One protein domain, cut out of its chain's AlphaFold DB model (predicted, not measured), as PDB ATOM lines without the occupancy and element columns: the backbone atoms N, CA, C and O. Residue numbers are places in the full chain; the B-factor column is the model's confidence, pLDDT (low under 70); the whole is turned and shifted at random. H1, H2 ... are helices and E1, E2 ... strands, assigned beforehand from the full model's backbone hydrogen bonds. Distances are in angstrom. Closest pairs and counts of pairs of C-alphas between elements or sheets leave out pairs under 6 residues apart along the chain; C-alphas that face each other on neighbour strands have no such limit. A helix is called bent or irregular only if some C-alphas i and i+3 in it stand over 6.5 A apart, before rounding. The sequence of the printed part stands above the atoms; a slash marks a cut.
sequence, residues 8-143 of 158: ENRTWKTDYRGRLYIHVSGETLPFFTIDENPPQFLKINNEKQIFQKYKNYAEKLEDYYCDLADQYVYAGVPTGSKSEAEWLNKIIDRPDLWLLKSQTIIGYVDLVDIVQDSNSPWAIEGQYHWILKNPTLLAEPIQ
ATOM      1  N   GLU A   8     281.257 258.063 378.297       94.62
ATOM      2  CA  GLU A   8     279.981 258.768 378.211       94.62
ATOM      3  C   GLU A   8     278.973 257.937 377.410       94.62
ATOM      4  O   GLU A   8     279.247 257.526 376.283       94.62
ATOM      5  N   ASN A   9     277.805 257.673 377.998       95.69
ATOM      6  CA  ASN A   9     276.759 256.880 377.355       95.69
ATOM      7  C   ASN A   9     275.904 257.772 376.440       95.69
ATOM      8  O   ASN A   9     275.447 258.840 376.854       95.69
ATOM      9  N   ARG A  10     275.707 257.360 375.184       96.06
ATOM     10  CA  ARG A  10     274.923 258.096 374.181       96.06
ATOM     11  C   ARG A  10     274.081 257.149 373.335       96.06
ATOM     12  O   ARG A  10     274.500 256.056 372.979       96.06
ATOM     13  N   THR A  11     272.918 257.618 372.898       96.69
ATOM     14  CA  THR A  11     272.073 256.917 371.912       96.69
ATOM     15  C   THR A  11     272.568 257.078 370.469       96.69
ATOM     16  O   THR A  11     271.978 256.531 369.541       96.69
ATOM     17  N   TRP A  12     273.656 257.824 370.265       96.69
ATOM     18  CA  TRP A  12     274.225 258.144 368.960       96.69
ATOM     19  C   TRP A  12     275.760 258.136 368.998       96.69
ATOM     20  O   TRP A  12     276.382 258.170 370.063       96.69
ATOM     21  N   LYS A  13     276.370 258.107 367.810       96.94
ATOM     22  CA  LYS A  13     277.824 258.101 367.612       96.94
ATOM     23  C   LYS A  13     278.274 259.239 366.701       96.94
ATOM     24  O   LYS A  13     277.491 259.754 365.908       96.94
ATOM     25  N   THR A  14     279.554 259.576 366.790       96.56
ATOM     26  CA  THR A  14     280.237 260.534 365.917       96.56
ATOM     27  C   THR A  14     281.537 259.936 365.384       96.56
ATOM     28  O   THR A  14     282.145 259.083 366.038       96.56
ATOM     29  N   ASP A  15     281.988 260.414 364.230       97.00
ATOM     30  CA  ASP A  15     283.309 260.080 363.685       97.00
ATOM     31  C   ASP A  15     284.423 260.945 364.300       97.00
ATOM     32  O   ASP A  15     285.606 260.680 364.095       97.00
ATOM     33  N   TYR A  16     284.070 261.966 365.092       97.06
ATOM     34  CA  TYR A  16     285.046 262.803 365.785       97.06
ATOM     35  C   TYR A  16     285.871 261.987 366.786       97.06
ATOM     36  O   TYR A  16     285.324 261.225 367.587       97.06
ATOM     37  N   ARG A  17     287.190 262.189 366.770       97.56
ATOM     38  CA  ARG A  17     288.142 261.720 367.781       97.56
ATOM     39  C   ARG A  17     289.100 262.855 368.090       97.56
ATOM     40  O   ARG A  17     289.646 263.466 367.175       97.56
ATOM     41  N   GLY A  18     289.280 263.145 369.368       96.88
ATOM     42  CA  GLY A  18     290.048 264.301 369.808       96.88
ATOM     43  C   GLY A  18     289.452 264.962 371.037       96.88
ATOM     44  O   GLY A  18     288.625 264.383 371.744       96.88
ATOM     45  N   ARG A  19     289.899 266.187 371.296       96.56
ATOM     46  CA  ARG A  19     289.599 266.914 372.524       96.56
ATOM     47  C   ARG A  19     288.156 267.411 372.582       96.56
ATOM     48  O   ARG A  19     287.725 268.211 371.757       96.56
ATOM     49  N   LEU A  20     287.447 267.019 373.633       96.12
ATOM     50  CA  LEU A  20     286.139 267.541 374.003       96.12
ATOM     51  C   LEU A  20     286.241 268.346 375.292       96.12
ATOM     52  O   LEU A  20     286.731 267.856 376.306       96.12
ATOM     53  N   TYR A  21     285.724 269.569 375.263       95.31
ATOM     54  CA  TYR A  21     285.562 270.383 376.460       95.31
ATOM     55  C   TYR A  21     284.296 269.973 377.214       95.31
ATOM     56  O   TYR A  21     283.246 269.752 376.612       95.31
ATOM     57  N   ILE A  22     284.399 269.875 378.538       93.44
ATOM     58  CA  ILE A  22     283.291 269.471 379.403       93.44
ATOM     59  C   ILE A  22     282.572 270.709 379.907       93.44
ATOM     60  O   ILE A  22     283.127 271.509 380.662       93.44
ATOM     61  N   HIS A  23     281.319 270.833 379.485       93.81
ATOM     62  CA  HIS A  23     280.396 271.869 379.919       93.81
ATOM     63  C   HIS A  23     279.476 271.347 381.024       93.81
ATOM     64  O   HIS A  23     278.936 270.246 380.929       93.81
ATOM     65  N   VAL A  24     279.292 272.157 382.060       91.62
ATOM     66  CA  VAL A  24     278.371 271.906 383.167       91.62
ATOM     67  C   VAL A  24     277.050 272.607 382.861       91.62
ATOM     68  O   VAL A  24     276.952 273.837 382.886       91.62
ATOM     69  N   SER A  25     276.013 271.828 382.556       86.00
ATOM     70  CA  SER A  25     274.705 272.356 382.149       86.00
ATOM     71  C   SER A  25     273.845 272.861 383.309       86.00
ATOM     72  O   SER A  25     272.984 273.709 383.090       86.00
ATOM     73  N   GLY A  26     274.073 272.374 384.527       83.00
ATOM     74  CA  GLY A  26     273.307 272.728 385.721       83.00
ATOM     75  C   GLY A  26     274.170 272.674 386.974       83.00
ATOM     76  O   GLY A  26     275.236 272.063 386.966       83.00
ATOM     77  N   GLU A  27     273.721 273.332 388.039       77.31
ATOM     78  CA  GLU A  27     274.359 273.200 389.346       77.31
ATOM     79  C   GLU A  27     274.076 271.790 389.848       77.31
ATOM     80  O   GLU A  27     272.924 271.421 390.069       77.31
ATOM     81  N   THR A  28     275.118 270.969 389.920       73.38
ATOM     82  CA  THR A  28     274.981 269.556 390.253       73.38
ATOM     83  C   THR A  28     276.065 269.135 391.220       73.38
ATOM     84  O   THR A  28     277.195 269.629 391.182       73.38
ATOM     85  N   LEU A  29     275.717 268.196 392.087       74.44
ATOM     86  CA  LEU A  29     276.682 267.525 392.933       74.44
ATOM     87  C   LEU A  29     277.380 266.436 392.121       74.44
ATOM     88  O   LEU A  29     276.717 265.681 391.411       74.44
ATOM     89  N   PRO A  30     278.707 266.298 392.226       70.19
ATOM     90  CA  PRO A  30     279.431 265.337 391.408       70.19
ATOM     91  C   PRO A  30     279.600 263.977 392.110       70.19
ATOM     92  O   PRO A  30     280.554 263.244 391.843       70.19
ATOM     93  N   PHE A  31     278.674 263.646 393.014       74.12
ATOM     94  CA  PHE A  31     278.609 262.360 393.702       74.12
ATOM     95  C   PHE A  31     277.748 261.391 392.897       74.12
ATOM     96  O   PHE A  31     276.642 261.726 392.497       74.12
ATOM     97  N   PHE A  32     278.227 260.174 392.653       69.12
ATOM     98  CA  PHE A  32     277.480 259.211 391.835       69.12
ATOM     99  C   PHE A  32     276.398 258.461 392.605       69.12
ATOM    100  O   PHE A  32     275.564 257.794 392.004       69.12
ATOM    101  N   THR A  33     276.416 258.538 393.935       66.00
ATOM    102  CA  THR A  33     275.413 257.908 394.803       66.00
ATOM    103  C   THR A  33     274.013 258.478 394.583       66.00
ATOM    104  O   THR A  33     273.032 257.846 394.962       66.00
ATOM    105  N   ILE A  34     273.921 259.644 393.941       69.88
ATOM    106  CA  ILE A  34     272.676 260.306 393.551       69.88
ATOM    107  C   ILE A  34     272.369 260.181 392.047       69.88
ATOM    108  O   ILE A  34     271.386 260.754 391.588       69.88
ATOM    109  N   ASP A  35     273.199 259.476 391.270       75.56
ATOM    110  CA  ASP A  35     272.968 259.274 389.834       75.56
ATOM    111  C   ASP A  35     271.805 258.288 389.620       75.56
ATOM    112  O   ASP A  35     271.680 257.292 390.336       75.56
ATOM    113  N   GLU A  36     270.963 258.541 388.616       80.94
ATOM    114  CA  GLU A  36     269.890 257.626 388.207       80.94
ATOM    115  C   GLU A  36     270.446 256.283 387.703       80.94
ATOM    116  O   GLU A  36     269.797 255.243 387.825       80.94
ATOM    117  N   ASN A  37     271.660 256.297 387.144       83.88
ATOM    118  CA  ASN A  37     272.363 255.130 386.629       83.88
ATOM    119  C   ASN A  37     273.754 255.035 387.270       83.88
ATOM    120  O   ASN A  37     274.768 255.270 386.600       83.88
ATOM    121  N   PRO A  38     273.828 254.675 388.564       84.69
ATOM    122  CA  PRO A  38     275.098 254.598 389.256       84.69
ATOM    123  C   PRO A  38     275.943 253.436 388.708       84.69
ATOM    124  O   PRO A  38     275.412 252.504 388.085       84.69
ATOM    125  N   PRO A  39     277.259 253.435 388.976       85.88
ATOM    126  CA  PRO A  39     278.143 252.369 388.537       85.88
ATOM    127  C   PRO A  39     277.659 250.973 388.944       85.88
ATOM    128  O   PRO A  39     277.276 250.724 390.088       85.88
ATOM    129  N   GLN A  40     277.751 250.018 388.022       86.81
ATOM    130  CA  GLN A  40     277.263 248.649 388.183       86.81
ATOM    131  C   GLN A  40     277.862 247.912 389.390       86.81
ATOM    132  O   GLN A  40     277.200 247.030 389.935       86.81
ATOM    133  N   PHE A  41     279.078 248.250 389.837       84.00
ATOM    134  CA  PHE A  41     279.677 247.588 391.001       84.00
ATOM    135  C   PHE A  41     278.939 247.889 392.311       84.00
ATOM    136  O   PHE A  41     279.012 247.068 393.216       84.00
ATOM    137  N   LEU A  42     278.171 248.984 392.408       81.62
ATOM    138  CA  LEU A  42     277.327 249.250 393.583       81.62
ATOM    139  C   LEU A  42     276.191 248.234 393.742       81.62
ATOM    140  O   LEU A  42     275.618 248.110 394.818       81.62
ATOM    141  N   LYS A  43     275.864 247.487 392.681       82.75
ATOM    142  CA  LYS A  43     274.875 246.399 392.718       82.75
ATOM    143  C   LYS A  43     275.478 245.075 393.207       82.75
ATOM    144  O   LYS A  43     274.759 244.087 393.333       82.75
ATOM    145  N   ILE A  44     276.794 245.020 393.428       84.19
ATOM    146  CA  ILE A  44     277.512 243.811 393.832       84.19
ATOM    147  C   ILE A  44     277.664 243.812 395.355       84.19
ATOM    148  O   ILE A  44     278.355 244.648 395.918       84.19
ATOM    149  N   ASN A  45     277.090 242.817 396.031       82.75
ATOM    150  CA  ASN A  45     277.144 242.715 397.499       82.75
ATOM    151  C   ASN A  45     278.416 242.018 398.024       82.75
ATOM    152  O   ASN A  45     278.495 241.659 399.196       82.75
ATOM    153  N   ASN A  46     279.391 241.748 397.155       87.19
ATOM    154  CA  ASN A  46     280.608 241.011 397.482       87.19
ATOM    155  C   ASN A  46     281.844 241.846 397.142       87.19
ATOM    156  O   ASN A  46     282.229 241.964 395.978       87.19
ATOM    157  N   GLU A  47     282.502 242.366 398.175       81.38
ATOM    158  CA  GLU A  47     283.705 243.192 398.043       81.38
ATOM    159  C   GLU A  47     284.814 242.495 397.249       81.38
ATOM    160  O   GLU A  47     285.425 243.104 396.374       81.38
ATOM    161  N   LYS A  48     285.043 241.190 397.466       85.44
ATOM    162  CA  LYS A  48     286.073 240.446 396.719       85.44
ATOM    163  C   LYS A  48     285.776 240.429 395.224       85.44
ATOM    164  O   LYS A  48     286.703 240.540 394.427       85.44
ATOM    165  N   GLN A  49     284.506 240.308 394.843       85.19
ATOM    166  CA  GLN A  49     284.091 240.341 393.443       85.19
ATOM    167  C   GLN A  49     284.265 241.740 392.835       85.19
ATOM    168  O   GLN A  49     284.718 241.851 391.694       85.19
ATOM    169  N   ILE A  50     283.964 242.800 393.597       82.69
ATOM    170  CA  ILE A  50     284.216 244.188 393.180       82.69
ATOM    171  C   ILE A  50     285.707 244.392 392.937       82.69
ATOM    172  O   ILE A  50     286.083 244.822 391.853       82.69
ATOM    173  N   PHE A  51     286.564 244.022 393.892       82.62
ATOM    174  CA  PHE A  51     288.009 244.150 393.727       82.62
ATOM    175  C   PHE A  51     288.520 243.310 392.550       82.62
ATOM    176  O   PHE A  51     289.279 243.804 391.724       82.62
ATOM    177  N   GLN A  52     288.070 242.067 392.385       85.06
ATOM    178  CA  GLN A  52     288.504 241.241 391.251       85.06
ATOM    179  C   GLN A  52     288.173 241.860 389.889       85.06
ATOM    180  O   GLN A  52     288.979 241.755 388.967       85.06
ATOM    181  N   LYS A  53     287.006 242.500 389.751       82.56
ATOM    182  CA  LYS A  53     286.530 243.020 388.462       82.56
ATOM    183  C   LYS A  53     286.878 244.495 388.230       82.56
ATOM    184  O   LYS A  53     287.094 244.901 387.092       82.56
ATOM    185  N   TYR A  54     286.938 245.288 389.295       83.12
ATOM    186  CA  TYR A  54     286.980 246.748 389.250       83.12
ATOM    187  C   TYR A  54     288.021 247.366 390.190       83.12
ATOM    188  O   TYR A  54     287.937 248.565 390.426       83.12
ATOM    189  N   LYS A  55     289.015 246.623 390.708       81.06
ATOM    190  CA  LYS A  55     290.033 247.166 391.639       81.06
ATOM    191  C   LYS A  55     290.598 248.520 391.201       81.06
ATOM    192  O   LYS A  55     290.450 249.494 391.924       81.06
ATOM    193  N   ASN A  56     291.144 248.595 389.985       76.44
ATOM    194  CA  ASN A  56     291.753 249.827 389.463       76.44
ATOM    195  C   ASN A  56     290.769 251.001 389.386       76.44
ATOM    196  O   ASN A  56     291.174 252.157 389.345       76.44
ATOM    197  N   TYR A  57     289.484 250.696 389.246       77.31
ATOM    198  CA  TYR A  57     288.435 251.694 389.192       77.31
ATOM    199  C   TYR A  57     288.025 252.122 390.609       77.31
ATOM    200  O   TYR A  57     287.905 253.314 390.860       77.31
ATOM    201  N   ALA A  58     287.844 251.168 391.528       74.69
ATOM    202  CA  ALA A  58     287.481 251.433 392.918       74.69
ATOM    203  C   ALA A  58     288.525 252.324 393.607       74.69
ATOM    204  O   ALA A  58     288.149 253.313 394.223       74.69
ATOM    205  N   GLU A  59     289.814 252.038 393.401       79.06
ATOM    206  CA  GLU A  59     290.925 252.853 393.920       79.06
ATOM    207  C   GLU A  59     290.858 254.298 393.390       79.06
ATOM    208  O   GLU A  59     290.829 255.246 394.165       79.06
ATOM    209  N   LYS A  60     290.706 254.487 392.071       78.75
ATOM    210  CA  LYS A  60     290.574 255.832 391.472       78.75
ATOM    211  C   LYS A  60     289.353 256.597 391.966       78.75
ATOM    212  O   LYS A  60     289.347 257.825 391.984       78.75
ATOM    213  N   LEU A  61     288.280 255.874 392.257       76.25
ATOM    214  CA  LEU A  61     287.044 256.465 392.730       76.25
ATOM    215  C   LEU A  61     287.181 256.952 394.169       76.25
ATOM    216  O   LEU A  61     286.685 258.028 394.485       76.25
ATOM    217  N   GLU A  62     287.850 256.166 395.007       78.62
ATOM    218  CA  GLU A  62     288.190 256.533 396.378       78.62
ATOM    219  C   GLU A  62     289.082 257.780 396.396       78.62
ATOM    220  O   GLU A  62     288.716 258.765 397.037       78.62
ATOM    221  N   ASP A  63     290.148 257.801 395.586       82.06
ATOM    222  CA  ASP A  63     291.014 258.977 395.425       82.06
ATOM    223  C   ASP A  63     290.205 260.218 395.012       82.06
ATOM    224  O   ASP A  63     290.326 261.291 395.605       82.06
ATOM    225  N   TYR A  64     289.310 260.066 394.030       80.50
ATOM    226  CA  TYR A  64     288.429 261.145 393.591       80.50
ATOM    227  C   TYR A  64     287.513 261.659 394.706       80.50
ATOM    228  O   TYR A  64     287.311 262.869 394.823       80.50
ATOM    229  N   TYR A  65     286.932 260.764 395.505       80.56
ATOM    230  CA  TYR A  65     286.092 261.163 396.629       80.56
ATOM    231  C   TYR A  65     286.868 261.952 397.673       80.56
ATOM    232  O   TYR A  65     286.344 262.952 398.164       80.56
ATOM    233  N   CYS A  66     288.087 261.519 397.997       83.81
ATOM    234  CA  CYS A  66     288.966 262.226 398.919       83.81
ATOM    235  C   CYS A  66     289.305 263.624 398.385       83.81
ATOM    236  O   CYS A  66     289.023 264.610 399.066       83.81
ATOM    237  N   ASP A  67     289.777 263.723 397.136       84.94
ATOM    238  CA  ASP A  67     290.086 265.001 396.478       84.94
ATOM    239  C   ASP A  67     288.882 265.956 396.486       84.94
ATOM    240  O   ASP A  67     289.002 267.155 396.749       84.94
ATOM    241  N   LEU A  68     287.697 265.431 396.172       83.69
ATOM    242  CA  LEU A  68     286.468 266.210 396.120       83.69
ATOM    243  C   LEU A  68     286.026 266.665 397.515       83.69
ATOM    244  O   LEU A  68     285.604 267.812 397.680       83.69
ATOM    245  N   ALA A  69     286.107 265.784 398.514       87.00
ATOM    246  CA  ALA A  69     285.790 266.123 399.895       87.00
ATOM    247  C   ALA A  69     286.702 267.248 400.403       87.00
ATOM    248  O   ALA A  69     286.197 268.219 400.968       87.00
ATOM    249  N   ASP A  70     288.003 267.179 400.113       88.81
ATOM    250  CA  ASP A  70     288.973 268.218 400.467       88.81
ATOM    251  C   ASP A  70     288.657 269.556 399.789       88.81
ATOM    252  O   ASP A  70     288.700 270.605 400.434       88.81
ATOM    253  N   GLN A  71     288.259 269.544 398.512       88.38
ATOM    254  CA  GLN A  71     287.834 270.765 397.818       88.38
ATOM    255  C   GLN A  71     286.586 271.390 398.456       88.38
ATOM    256  O   GLN A  71     286.500 272.614 398.566       88.38
ATOM    257  N   TYR A  72     285.630 270.580 398.913       91.19
ATOM    258  CA  TYR A  72     284.455 271.081 399.628       91.19
ATOM    259  C   TYR A  72     284.802 271.638 401.012       91.19
ATOM    260  O   TYR A  72     284.260 272.674 401.402       91.19
ATOM    261  N   VAL A  73     285.730 271.008 401.739       93.19
ATOM    262  CA  VAL A  73     286.270 271.558 402.993       93.19
ATOM    263  C   VAL A  73     286.945 272.903 402.737       93.19
ATOM    264  O   VAL A  73     286.655 273.874 403.435       93.19
ATOM    265  N   TYR A  74     287.789 272.991 401.706       93.38
ATOM    266  CA  TYR A  74     288.450 274.232 401.306       93.38
ATOM    267  C   TYR A  74     287.447 275.327 400.914       93.38
ATOM    268  O   TYR A  74     287.632 276.492 401.260       93.38
ATOM    269  N   ALA A  75     286.346 274.954 400.256       91.88
ATOM    270  CA  ALA A  75     285.244 275.858 399.941       91.88
ATOM    271  C   ALA A  75     284.442 276.310 401.180       91.88
ATOM    272  O   ALA A  75     283.620 277.215 401.066       91.88
ATOM    273  N   GLY A  76     284.674 275.723 402.359       95.06
ATOM    274  CA  GLY A  76     284.065 276.139 403.626       95.06
ATOM    275  C   GLY A  76     282.994 275.193 404.175       95.06
ATOM    276  O   GLY A  76     282.297 275.553 405.128       95.06
ATOM    277  N   VAL A  77     282.841 273.985 403.619       94.75
ATOM    278  CA  VAL A  77     281.964 272.961 404.208       94.75
ATOM    279  C   VAL A  77     282.554 272.492 405.550       94.75
ATOM    280  O   VAL A  77     283.717 272.085 405.599       94.75
ATOM    281  N   PRO A  78     281.788 272.504 406.661       93.00
ATOM    282  CA  PRO A  78     282.322 272.136 407.972       93.00
ATOM    283  C   PRO A  78     282.735 270.665 408.063       93.00
ATOM    284  O   PRO A  78     281.901 269.776 407.871       93.00
ATOM    285  N   THR A  79     283.983 270.412 408.464       90.62
ATOM    286  CA  THR A  79     284.546 269.068 408.677       90.62
ATOM    287  C   THR A  79     283.826 268.265 409.769       90.62
ATOM    288  O   THR A  79     283.141 268.819 410.632       90.62
ATOM    289  N   GLY A  80     284.069 266.949 409.772       88.62
ATOM    290  CA  GLY A  80     283.623 266.004 410.797       88.62
ATOM    291  C   GLY A  80     282.183 265.546 410.586       88.62
ATOM    292  O   GLY A  80     281.272 266.358 410.525       88.62
ATOM    293  N   SER A  81     281.948 264.248 410.486       88.44
ATOM    294  CA  SER A  81     280.618 263.657 410.297       88.44
ATOM    295  C   SER A  81     280.574 262.289 410.969       88.44
ATOM    296  O   SER A  81     281.610 261.660 411.181       88.44
ATOM    297  N   LYS A  82     279.378 261.821 411.333       89.12
ATOM    298  CA  LYS A  82     279.176 260.474 411.888       89.12
ATOM    299  C   LYS A  82     278.894 259.435 410.801       89.12
ATOM    300  O   LYS A  82     278.923 258.241 411.085       89.12
ATOM    301  N   SER A  83     278.590 259.877 409.581       89.12
ATOM    302  CA  SER A  83     278.344 259.028 408.415       89.12
ATOM    303  C   SER A  83     278.593 259.778 407.102       89.12
ATOM    304  O   SER A  83     278.636 261.012 407.074       89.12
ATOM    305  N   GLU A  84     278.710 259.031 406.001       83.88
ATOM    306  CA  GLU A  84     278.768 259.589 404.643       83.88
ATOM    307  C   GLU A  84     277.489 260.365 404.302       83.88
ATOM    308  O   GLU A  84     277.556 261.466 403.768       83.88
ATOM    309  N   ALA A  85     276.318 259.853 404.692       86.25
ATOM    310  CA  ALA A  85     275.047 260.543 404.474       86.25
ATOM    311  C   ALA A  85     274.992 261.905 405.192       86.25
ATOM    312  O   ALA A  85     274.529 262.889 404.620       86.25
ATOM    313  N   GLU A  86     275.494 261.989 406.430       90.81
ATOM    314  CA  GLU A  86     275.593 263.268 407.143       90.81
ATOM    315  C   GLU A  86     276.566 264.222 406.438       90.81
ATOM    316  O   GLU A  86     276.266 265.406 406.293       90.81
ATOM    317  N   TRP A  87     277.711 263.710 405.976       89.94
ATOM    318  CA  TRP A  87     278.675 264.495 405.207       89.94
ATOM    319  C   TRP A  87     278.061 265.066 403.923       89.94
ATOM    320  O   TRP A  87     278.141 266.270 403.688       89.94
ATOM    321  N   LEU A  88     277.378 264.231 403.138       88.06
ATOM    322  CA  LEU A  88     276.710 264.641 401.904       88.06
ATOM    323  C   LEU A  88     275.637 265.703 402.163       88.06
ATOM    324  O   LEU A  88     275.594 266.701 401.447       88.06
ATOM    325  N   ASN A  89     274.828 265.552 403.217       89.94
ATOM    326  CA  ASN A  89     273.810 266.546 403.573       89.94
ATOM    327  C   ASN A  89     274.420 267.920 403.876       89.94
ATOM    328  O   ASN A  89     273.891 268.937 403.440       89.94
ATOM    329  N   LYS A  90     275.594 267.979 404.522       91.88
ATOM    330  CA  LYS A  90     276.289 269.259 404.746       91.88
ATOM    331  C   LYS A  90     276.650 269.977 403.445       91.88
ATOM    332  O   LYS A  90     276.714 271.207 403.441       91.88
ATOM    333  N   ILE A  91     276.891 269.239 402.369       91.19
ATOM    334  CA  ILE A  91     277.177 269.808 401.051       91.19
ATOM    335  C   ILE A  91     275.867 270.173 400.340       91.19
ATOM    336  O   ILE A  91     275.748 271.275 399.806       91.19
ATOM    337  N   ILE A  92     274.873 269.278 400.359       88.25
ATOM    338  CA  ILE A  92     273.546 269.492 399.754       88.25
ATOM    339  C   ILE A  92     272.899 270.773 400.294       88.25
ATOM    340  O   ILE A  92     272.407 271.583 399.513       88.25
ATOM    341  N   ASP A  93     272.984 271.002 401.604       91.00
ATOM    342  CA  ASP A  93     272.391 272.160 402.280       91.00
ATOM    343  C   ASP A  93     273.121 273.492 401.989       91.00
ATOM    344  O   ASP A  93     272.737 274.534 402.522       91.00
ATOM    345  N   ARG A  94     274.192 273.475 401.179       91.50
ATOM    346  CA  ARG A  94     275.045 274.635 400.847       91.50
ATOM    347  C   ARG A  94     275.283 274.761 399.334       91.50
ATOM    348  O   ARG A  94     276.420 274.610 398.874       91.50
ATOM    349  N   PRO A  95     274.234 275.023 398.534       88.25
ATOM    350  CA  PRO A  95     274.353 275.169 397.078       88.25
ATOM    351  C   PRO A  95     275.305 276.295 396.648       88.25
ATOM    352  O   PRO A  95     275.971 276.212 395.611       88.25
ATOM    353  N   ASP A  96     275.453 277.326 397.477       89.75
ATOM    354  CA  ASP A  96     276.431 278.397 397.298       89.75
ATOM    355  C   ASP A  96     277.875 277.867 397.252       89.75
ATOM    356  O   ASP A  96     278.668 278.347 396.437       89.75
ATOM    357  N   LEU A  97     278.180 276.799 397.997       89.94
ATOM    358  CA  LEU A  97     279.494 276.148 398.032       89.94
ATOM    359  C   LEU A  97     279.680 275.047 396.978       89.94
ATOM    360  O   LEU A  97     280.738 274.421 396.920       89.94
ATOM    361  N   TRP A  98     278.681 274.771 396.131       88.69
ATOM    362  CA  TRP A  98     278.824 273.750 395.090       88.69
ATOM    363  C   TRP A  98     279.904 274.128 394.080       88.69
ATOM    364  O   TRP A  98     279.841 275.195 393.469       88.69
ATOM    365  N   LEU A  99     280.875 273.233 393.894       84.94
ATOM    366  CA  LEU A  99     282.056 273.464 393.059       84.94
ATOM    367  C   LEU A  99     281.728 273.462 391.559       84.94
ATOM    368  O   LEU A  99     282.366 274.166 390.777       84.94
ATOM    369  N   LEU A 100     280.718 272.691 391.145       85.12
ATOM    370  CA  LEU A 100     280.258 272.652 389.760       85.12
ATOM    371  C   LEU A 100     279.160 273.687 389.530       85.12
ATOM    372  O   LEU A 100     277.975 273.432 389.746       85.12
ATOM    373  N   LYS A 101     279.568 274.867 389.066       87.00
ATOM    374  CA  LYS A 101     278.639 275.928 388.677       87.00
ATOM    375  C   LYS A 101     278.107 275.699 387.264       87.00
ATOM    376  O   LYS A 101     278.839 275.289 386.362       87.00
ATOM    377  N   SER A 102     276.820 275.985 387.072       90.31
ATOM    378  CA  SER A 102     276.177 275.907 385.758       90.31
ATOM    379  C   SER A 102     276.822 276.859 384.742       90.31
ATOM    380  O   SER A 102     277.521 277.807 385.102       90.31
ATOM    381  N   GLN A 103     276.582 276.609 383.452       92.69
ATOM    382  CA  GLN A 103     277.060 277.447 382.346       92.69
ATOM    383  C   GLN A 103     278.586 277.620 382.326       92.69
ATOM    384  O   GLN A 103     279.096 278.683 381.974       92.69
ATOM    385  N   THR A 104     279.317 276.573 382.707       92.56
ATOM    386  CA  THR A 104     280.772 276.637 382.867       92.56
ATOM    387  C   THR A 104     281.450 275.513 382.096       92.56
ATOM    388  O   THR A 104     281.034 274.359 382.183       92.56
ATOM    389  N   ILE A 105     282.508 275.829 381.348       93.81
ATOM    390  CA  ILE A 105     283.450 274.830 380.839       93.81
ATOM    391  C   ILE A 105     284.540 274.640 381.888       93.81
ATOM    392  O   ILE A 105     285.273 275.573 382.207       93.81
ATOM    393  N   ILE A 106     284.649 273.426 382.419       91.75
ATOM    394  CA  ILE A 106     285.504 273.125 383.583       91.75
ATOM    395  C   ILE A 106     286.829 272.451 383.216       91.75
ATOM    396  O   ILE A 106     287.698 272.262 384.063       91.75
ATOM    397  N   GLY A 107     286.984 272.025 381.967       92.88
ATOM    398  CA  GLY A 107     288.082 271.161 381.560       92.88
ATOM    399  C   GLY A 107     287.827 270.502 380.224       92.88
ATOM    400  O   GLY A 107     286.889 270.858 379.507       92.88
ATOM    401  N   TYR A 108     288.636 269.500 379.924       94.50
ATOM    402  CA  TYR A 108     288.510 268.700 378.722       94.50
ATOM    403  C   TYR A 108     288.952 267.253 378.942       94.50
ATOM    404  O   TYR A 108     289.670 266.927 379.885       94.50
ATOM    405  N   VAL A 109     288.520 266.399 378.027       96.00
ATOM    406  CA  VAL A 109     288.908 264.996 377.864       96.00
ATOM    407  C   VAL A 109     289.223 264.753 376.394       96.00
ATOM    408  O   VAL A 109     288.811 265.528 375.534       96.00
ATOM    409  N   ASP A 110     289.875 263.644 376.087       96.88
ATOM    410  CA  ASP A 110     290.024 263.165 374.719       96.88
ATOM    411  C   ASP A 110     289.019 262.034 374.457       96.88
ATOM    412  O   ASP A 110     289.020 261.019 375.157       96.88
ATOM    413  N   LEU A 111     288.169 262.196 373.439       97.50
ATOM    414  CA  LEU A 111     287.348 261.123 372.883       97.50
ATOM    415  C   LEU A 111     288.225 260.252 371.985       97.50
ATOM    416  O   LEU A 111     288.561 260.651 370.867       97.50
ATOM    417  N   VAL A 112     288.592 259.069 372.475       97.75
ATOM    418  CA  VAL A 112     289.537 258.178 371.782       97.75
ATOM    419  C   VAL A 112     288.848 257.054 371.022       97.75
ATOM    420  O   VAL A 112     289.371 256.605 370.007       97.75
ATOM    421  N   ASP A 113     287.665 256.628 371.466       97.94
ATOM    422  CA  ASP A 113     286.889 255.600 370.775       97.94
ATOM    423  C   ASP A 113     285.389 255.677 371.093       97.94
ATOM    424  O   ASP A 113     284.975 256.392 372.002       97.94
ATOM    425  N   ILE A 114     284.566 254.945 370.342       98.31
ATOM    426  CA  ILE A 114     283.147 254.729 370.622       98.31
ATOM    427  C   ILE A 114     282.840 253.251 370.390       98.31
ATOM    428  O   ILE A 114     282.912 252.773 369.259       98.31
ATOM    429  N   VAL A 115     282.438 252.551 371.448       97.75
ATOM    430  CA  VAL A 115     282.135 251.110 371.425       97.75
ATOM    431  C   VAL A 115     280.708 250.849 371.902       97.75
ATOM    432  O   VAL A 115     280.118 251.695 372.563       97.75
ATOM    433  N   GLN A 116     280.131 249.693 371.578       96.31
ATOM    434  CA  GLN A 116     278.836 249.258 372.140       96.31
ATOM    435  C   GLN A 116     278.995 248.196 373.234       96.31
ATOM    436  O   GLN A 116     278.091 247.997 374.033       96.31
ATOM    437  N   ASP A 117     280.152 247.535 373.278       94.88
ATOM    438  CA  ASP A 117     280.550 246.618 374.341       94.88
ATOM    439  C   ASP A 117     281.642 247.309 375.165       94.88
ATOM    440  O   ASP A 117     282.787 247.433 374.724       94.88
ATOM    441  N   SER A 118     281.262 247.839 376.329       92.69
ATOM    442  CA  SER A 118     282.198 248.416 377.289       92.69
ATOM    443  C   SER A 118     282.148 247.648 378.599       92.69
ATOM    444  O   SER A 118     281.093 247.470 379.203       92.69
ATOM    445  N   ASN A 119     283.331 247.284 379.092       89.12
ATOM    446  CA  ASN A 119     283.501 246.692 380.416       89.12
ATOM    447  C   ASN A 119     283.499 247.735 381.550       89.12
ATOM    448  O   ASN A 119     283.640 247.363 382.718       89.12
ATOM    449  N   SER A 120     283.370 249.029 381.230       90.31
ATOM    450  CA  SER A 120     283.279 250.083 382.242       90.31
ATOM    451  C   SER A 120     282.081 249.822 383.161       90.31
ATOM    452  O   SER A 120     280.996 249.489 382.676       90.31
ATOM    453  N   PRO A 121     282.216 250.013 384.486       89.56
ATOM    454  CA  PRO A 121     281.081 249.887 385.390       89.56
ATOM    455  C   PRO A 121     279.986 250.925 385.112       89.56
ATOM    456  O   PRO A 121     278.886 250.782 385.626       89.56
ATOM    457  N   TRP A 122     280.250 251.950 384.305       90.06
ATOM    458  CA  TRP A 122     279.270 252.963 383.916       90.06
ATOM    459  C   TRP A 122     278.461 252.609 382.673       90.06
ATOM    460  O   TRP A 122     277.615 253.402 382.261       90.06
ATOM    461  N   ALA A 123     278.748 251.481 382.021       93.25
ATOM    462  CA  ALA A 123     278.116 251.132 380.759       93.25
ATOM    463  C   ALA A 123     276.609 250.904 380.952       93.25
ATOM    464  O   ALA A 123     276.191 250.145 381.828       93.25
ATOM    465  N   ILE A 124     275.796 251.565 380.129       94.00
ATOM    466  CA  ILE A 124     274.350 251.329 380.044       94.00
ATOM    467  C   ILE A 124     274.066 250.458 378.819       94.00
ATOM    468  O   ILE A 124     274.371 250.851 377.693       94.00
ATOM    469  N   GLU A 125     273.465 249.289 379.040       92.81
ATOM    470  CA  GLU A 125     273.121 248.349 377.972       92.81
ATOM    471  C   GLU A 125     272.310 249.026 376.852       92.81
ATOM    472  O   GLU A 125     271.400 249.819 377.102       92.81
ATOM    473  N   GLY A 126     272.666 248.727 375.599       94.94
ATOM    474  CA  GLY A 126     272.004 249.276 374.414       94.94
ATOM    475  C   GLY A 126     272.456 250.681 373.997       94.94
ATOM    476  O   GLY A 126     271.946 251.197 373.002       94.94
ATOM    477  N   GLN A 127     273.409 251.301 374.700       97.06
ATOM    478  CA  GLN A 127     273.976 252.600 374.320       97.06
ATOM    479  C   GLN A 127     275.357 252.479 373.662       97.06
ATOM    480  O   GLN A 127     276.047 251.471 373.769       97.06
ATOM    481  N   TYR A 128     275.766 253.539 372.969       98.25
ATOM    482  CA  TYR A 128     277.160 253.747 372.604       98.25
ATOM    483  C   TYR A 128     277.924 254.300 373.806       98.25
ATOM    484  O   TYR A 128     277.452 255.205 374.494       98.25
ATOM    485  N   HIS A 129     279.134 253.802 374.007       97.88
ATOM    486  CA  HIS A 129     280.052 254.197 375.062       97.88
ATOM    487  C   HIS A 129     281.214 254.956 374.446       97.88
ATOM    488  O   HIS A 129     282.098 254.381 373.809       97.88
ATOM    489  N   TRP A 130     281.195 256.267 374.620       97.81
ATOM    490  CA  TRP A 130     282.261 257.153 374.189       97.81
ATOM    491  C   TRP A 130     283.417 257.024 375.170       97.81
ATOM    492  O   TRP A 130     283.262 257.389 376.328       97.81
ATOM    493  N   ILE A 131     284.553 256.487 374.732       96.38
ATOM    494  CA  ILE A 131     285.725 256.249 375.573       96.38
ATOM    495  C   ILE A 131     286.483 257.559 375.763       96.38
ATOM    496  O   ILE A 131     286.987 258.140 374.797       96.38
ATOM    497  N   LEU A 132     286.586 258.001 377.016       95.25
ATOM    498  CA  LEU A 132     287.197 259.269 377.398       95.25
ATOM    499  C   LEU A 132     288.539 259.029 378.093       95.25
ATOM    500  O   LEU A 132     288.665 258.177 378.978       95.25
ATOM    501  N   LYS A 133     289.563 259.783 377.697       93.19
ATOM    502  CA  LYS A 133     290.912 259.730 378.279       93.19
ATOM    503  C   LYS A 133     291.416 261.127 378.630       93.19
ATOM    504  O   LYS A 133     290.805 262.124 378.268       93.19
ATOM    505  N   ASN A 134     292.535 261.167 379.351       92.75
ATOM    506  CA  ASN A 134     293.284 262.384 379.684       92.75
ATOM    507  C   ASN A 134     292.420 263.520 380.271       92.75
ATOM    508  O   ASN A 134     292.497 264.654 379.789       92.75
ATOM    509  N   PRO A 135     291.577 263.239 381.287       91.62
ATOM    510  CA  PRO A 135     290.764 264.279 381.892       91.62
ATOM    511  C   PRO A 135     291.665 265.352 382.499       91.62
ATOM    512  O   PRO A 135     292.554 265.055 383.292       91.62
ATOM    513  N   THR A 136     291.425 266.600 382.113       90.56
ATOM    514  CA  THR A 136     292.202 267.752 382.562       90.56
ATOM    515  C   THR A 136     291.253 268.858 382.993       90.56
ATOM    516  O   THR A 136     290.391 269.280 382.223       90.56
ATOM    517  N   LEU A 137     291.407 269.328 384.230       89.31
ATOM    518  CA  LEU A 137     290.729 270.530 384.710       89.31
ATOM    519  C   LEU A 137     291.419 271.777 384.154       89.31
ATOM    520  O   LEU A 137     292.646 271.831 384.076       89.31
ATOM    521  N   LEU A 138     290.631 272.786 383.790       90.00
ATOM    522  CA  LEU A 138     291.183 274.117 383.563       90.00
ATOM    523  C   LEU A 138     291.576 274.726 384.911       90.00
ATOM    524  O   LEU A 138     290.842 274.578 385.886       90.00
ATOM    525  N   ALA A 139     292.708 275.435 384.943       87.75
ATOM    526  CA  ALA A 139     293.093 276.231 386.109       87.75
ATOM    527  C   ALA A 139     292.030 277.298 386.415       87.75
ATOM    528  O   ALA A 139     291.671 277.506 387.570       87.75
ATOM    529  N   GLU A 140     291.477 277.903 385.362       89.12
ATOM    530  CA  GLU A 140     290.359 278.837 385.434       89.12
ATOM    531  C   GLU A 140     289.207 278.331 384.548       89.12
ATOM    532  O   GLU A 140     289.362 278.234 383.325       89.12
ATOM    533  N   PRO A 141     288.053 277.960 385.132       91.19
ATOM    534  CA  PRO A 141     286.878 277.567 384.363       91.19
ATOM    535  C   PRO A 141     286.321 278.720 383.518       91.19
ATOM    536  O   PRO A 141     286.209 279.852 383.989       91.19
ATOM    537  N   ILE A 142     285.881 278.425 382.292       93.00
ATOM    538  CA  ILE A 142     285.266 279.427 381.409       93.00
ATOM    539  C   ILE A 142     283.786 279.537 381.765       93.00
ATOM    540  O   ILE A 142     283.010 278.617 381.499       93.00
ATOM    541  N   GLN A 143     283.396 280.650 382.379       92.12
ATOM    542  CA  GLN A 143     282.033 280.887 382.857       92.12
ATOM    543  C   GLN A 143     281.140 281.538 381.789       92.12
ATOM    544  O   GLN A 143     281.609 282.019 380.761       92.12
TER     545      GLN A 143
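Overview. This is residues 8 to 143 of the 158 residues of an uncharacterized protein of Treponema phagedenis F0421 (UniProt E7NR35). A four-stranded antiparallel sheet, strongly twisted and curled like part of a barrel, makes one part of the domain, and three helices make a second, loose part that stands off from it. The long, kinked helix H2 runs through the second part, with the small H1 near its first residues and H3 near its last, while the long links at residues 25 to 39 and 93 to 103 join the two parts. The printed part has 136 residues with four named strands and three named helices, in the order E1 E2 H1 H2 H3 E3 E4, and the sheet order is E1 E4 E3 E2. The class is mixed, helices and strands. The whole is compact, with a radius of gyration of the C-alphas of 16.5 A, and flat, spanning 45 by 42 by 22 A.

Along the chain. In the sheet, E4 is residues 128 to 142, 28.3 A long, and bends by 115 degrees at residue 139; its last C-alpha, 142, is at (285.266, 279.427, 381.409). E3, residues 104 to 115, is 28.0 A long and bends by 73 degrees at residue 112. E2 is residues 18 to 24, 19.3 A long. E1 is residues 8 to 10, beginning at C-alpha 8, (279.981, 258.768, 378.211). H2, residues 47 to 74, is 31.6 A long and begins at C-alpha 47, (283.705, 243.192, 398.043). It is irregular, with C-alphas 53 and 56 lying 8.6 A apart, and has a kink of 101 degrees near residue 54. H3 is residues 84 to 92, 12.2 A long, and H1 is residues 40 to 43.

Arrangement. E4 and E3 form a hairpin, antiparallel at 159 degrees, with N 131 and O 113 at 2.8 A and N 136 and O 108 at 2.9 A, within hydrogen-bond range. E3 and the edge strand E2 are antiparallel at 134 degrees, with N 20 and O 109 at 2.8 A. E4 and the other edge strand, E1, are antiparallel at 125 degrees, with N 8 and O 130 at 2.9 A. H1, H2 and H3 are not on the sheet, and H2 is apart from E1, E2, E3 and E4. H1 and H2 are close but not clearly touching; their closest C-alphas, those of Phe 41 and Ile 50, are 6.1 A apart. H2 and H3 are also close but not clearly touching, with the closest C-alphas, of Tyr 72 and Ile 91, 7.5 A apart; they run the same way at a steep tilt of 41 degrees. In H3 every O i to N i+4 pair is within hydrogen-bond range, in H2 21 of 24 are, and H1 is too short for such a pair.

Size, cuts and confidence. The two C-alphas farthest apart are those of Asp 15 and Lys 82, at 48.4 A. The printed part, residues 8 to 143, has no cut. The links E2 to H1, H3 to E3 and E3 to E4 are long. The mean pLDDT of the printed part is 88.6, and residues 32 to 34 are under 70.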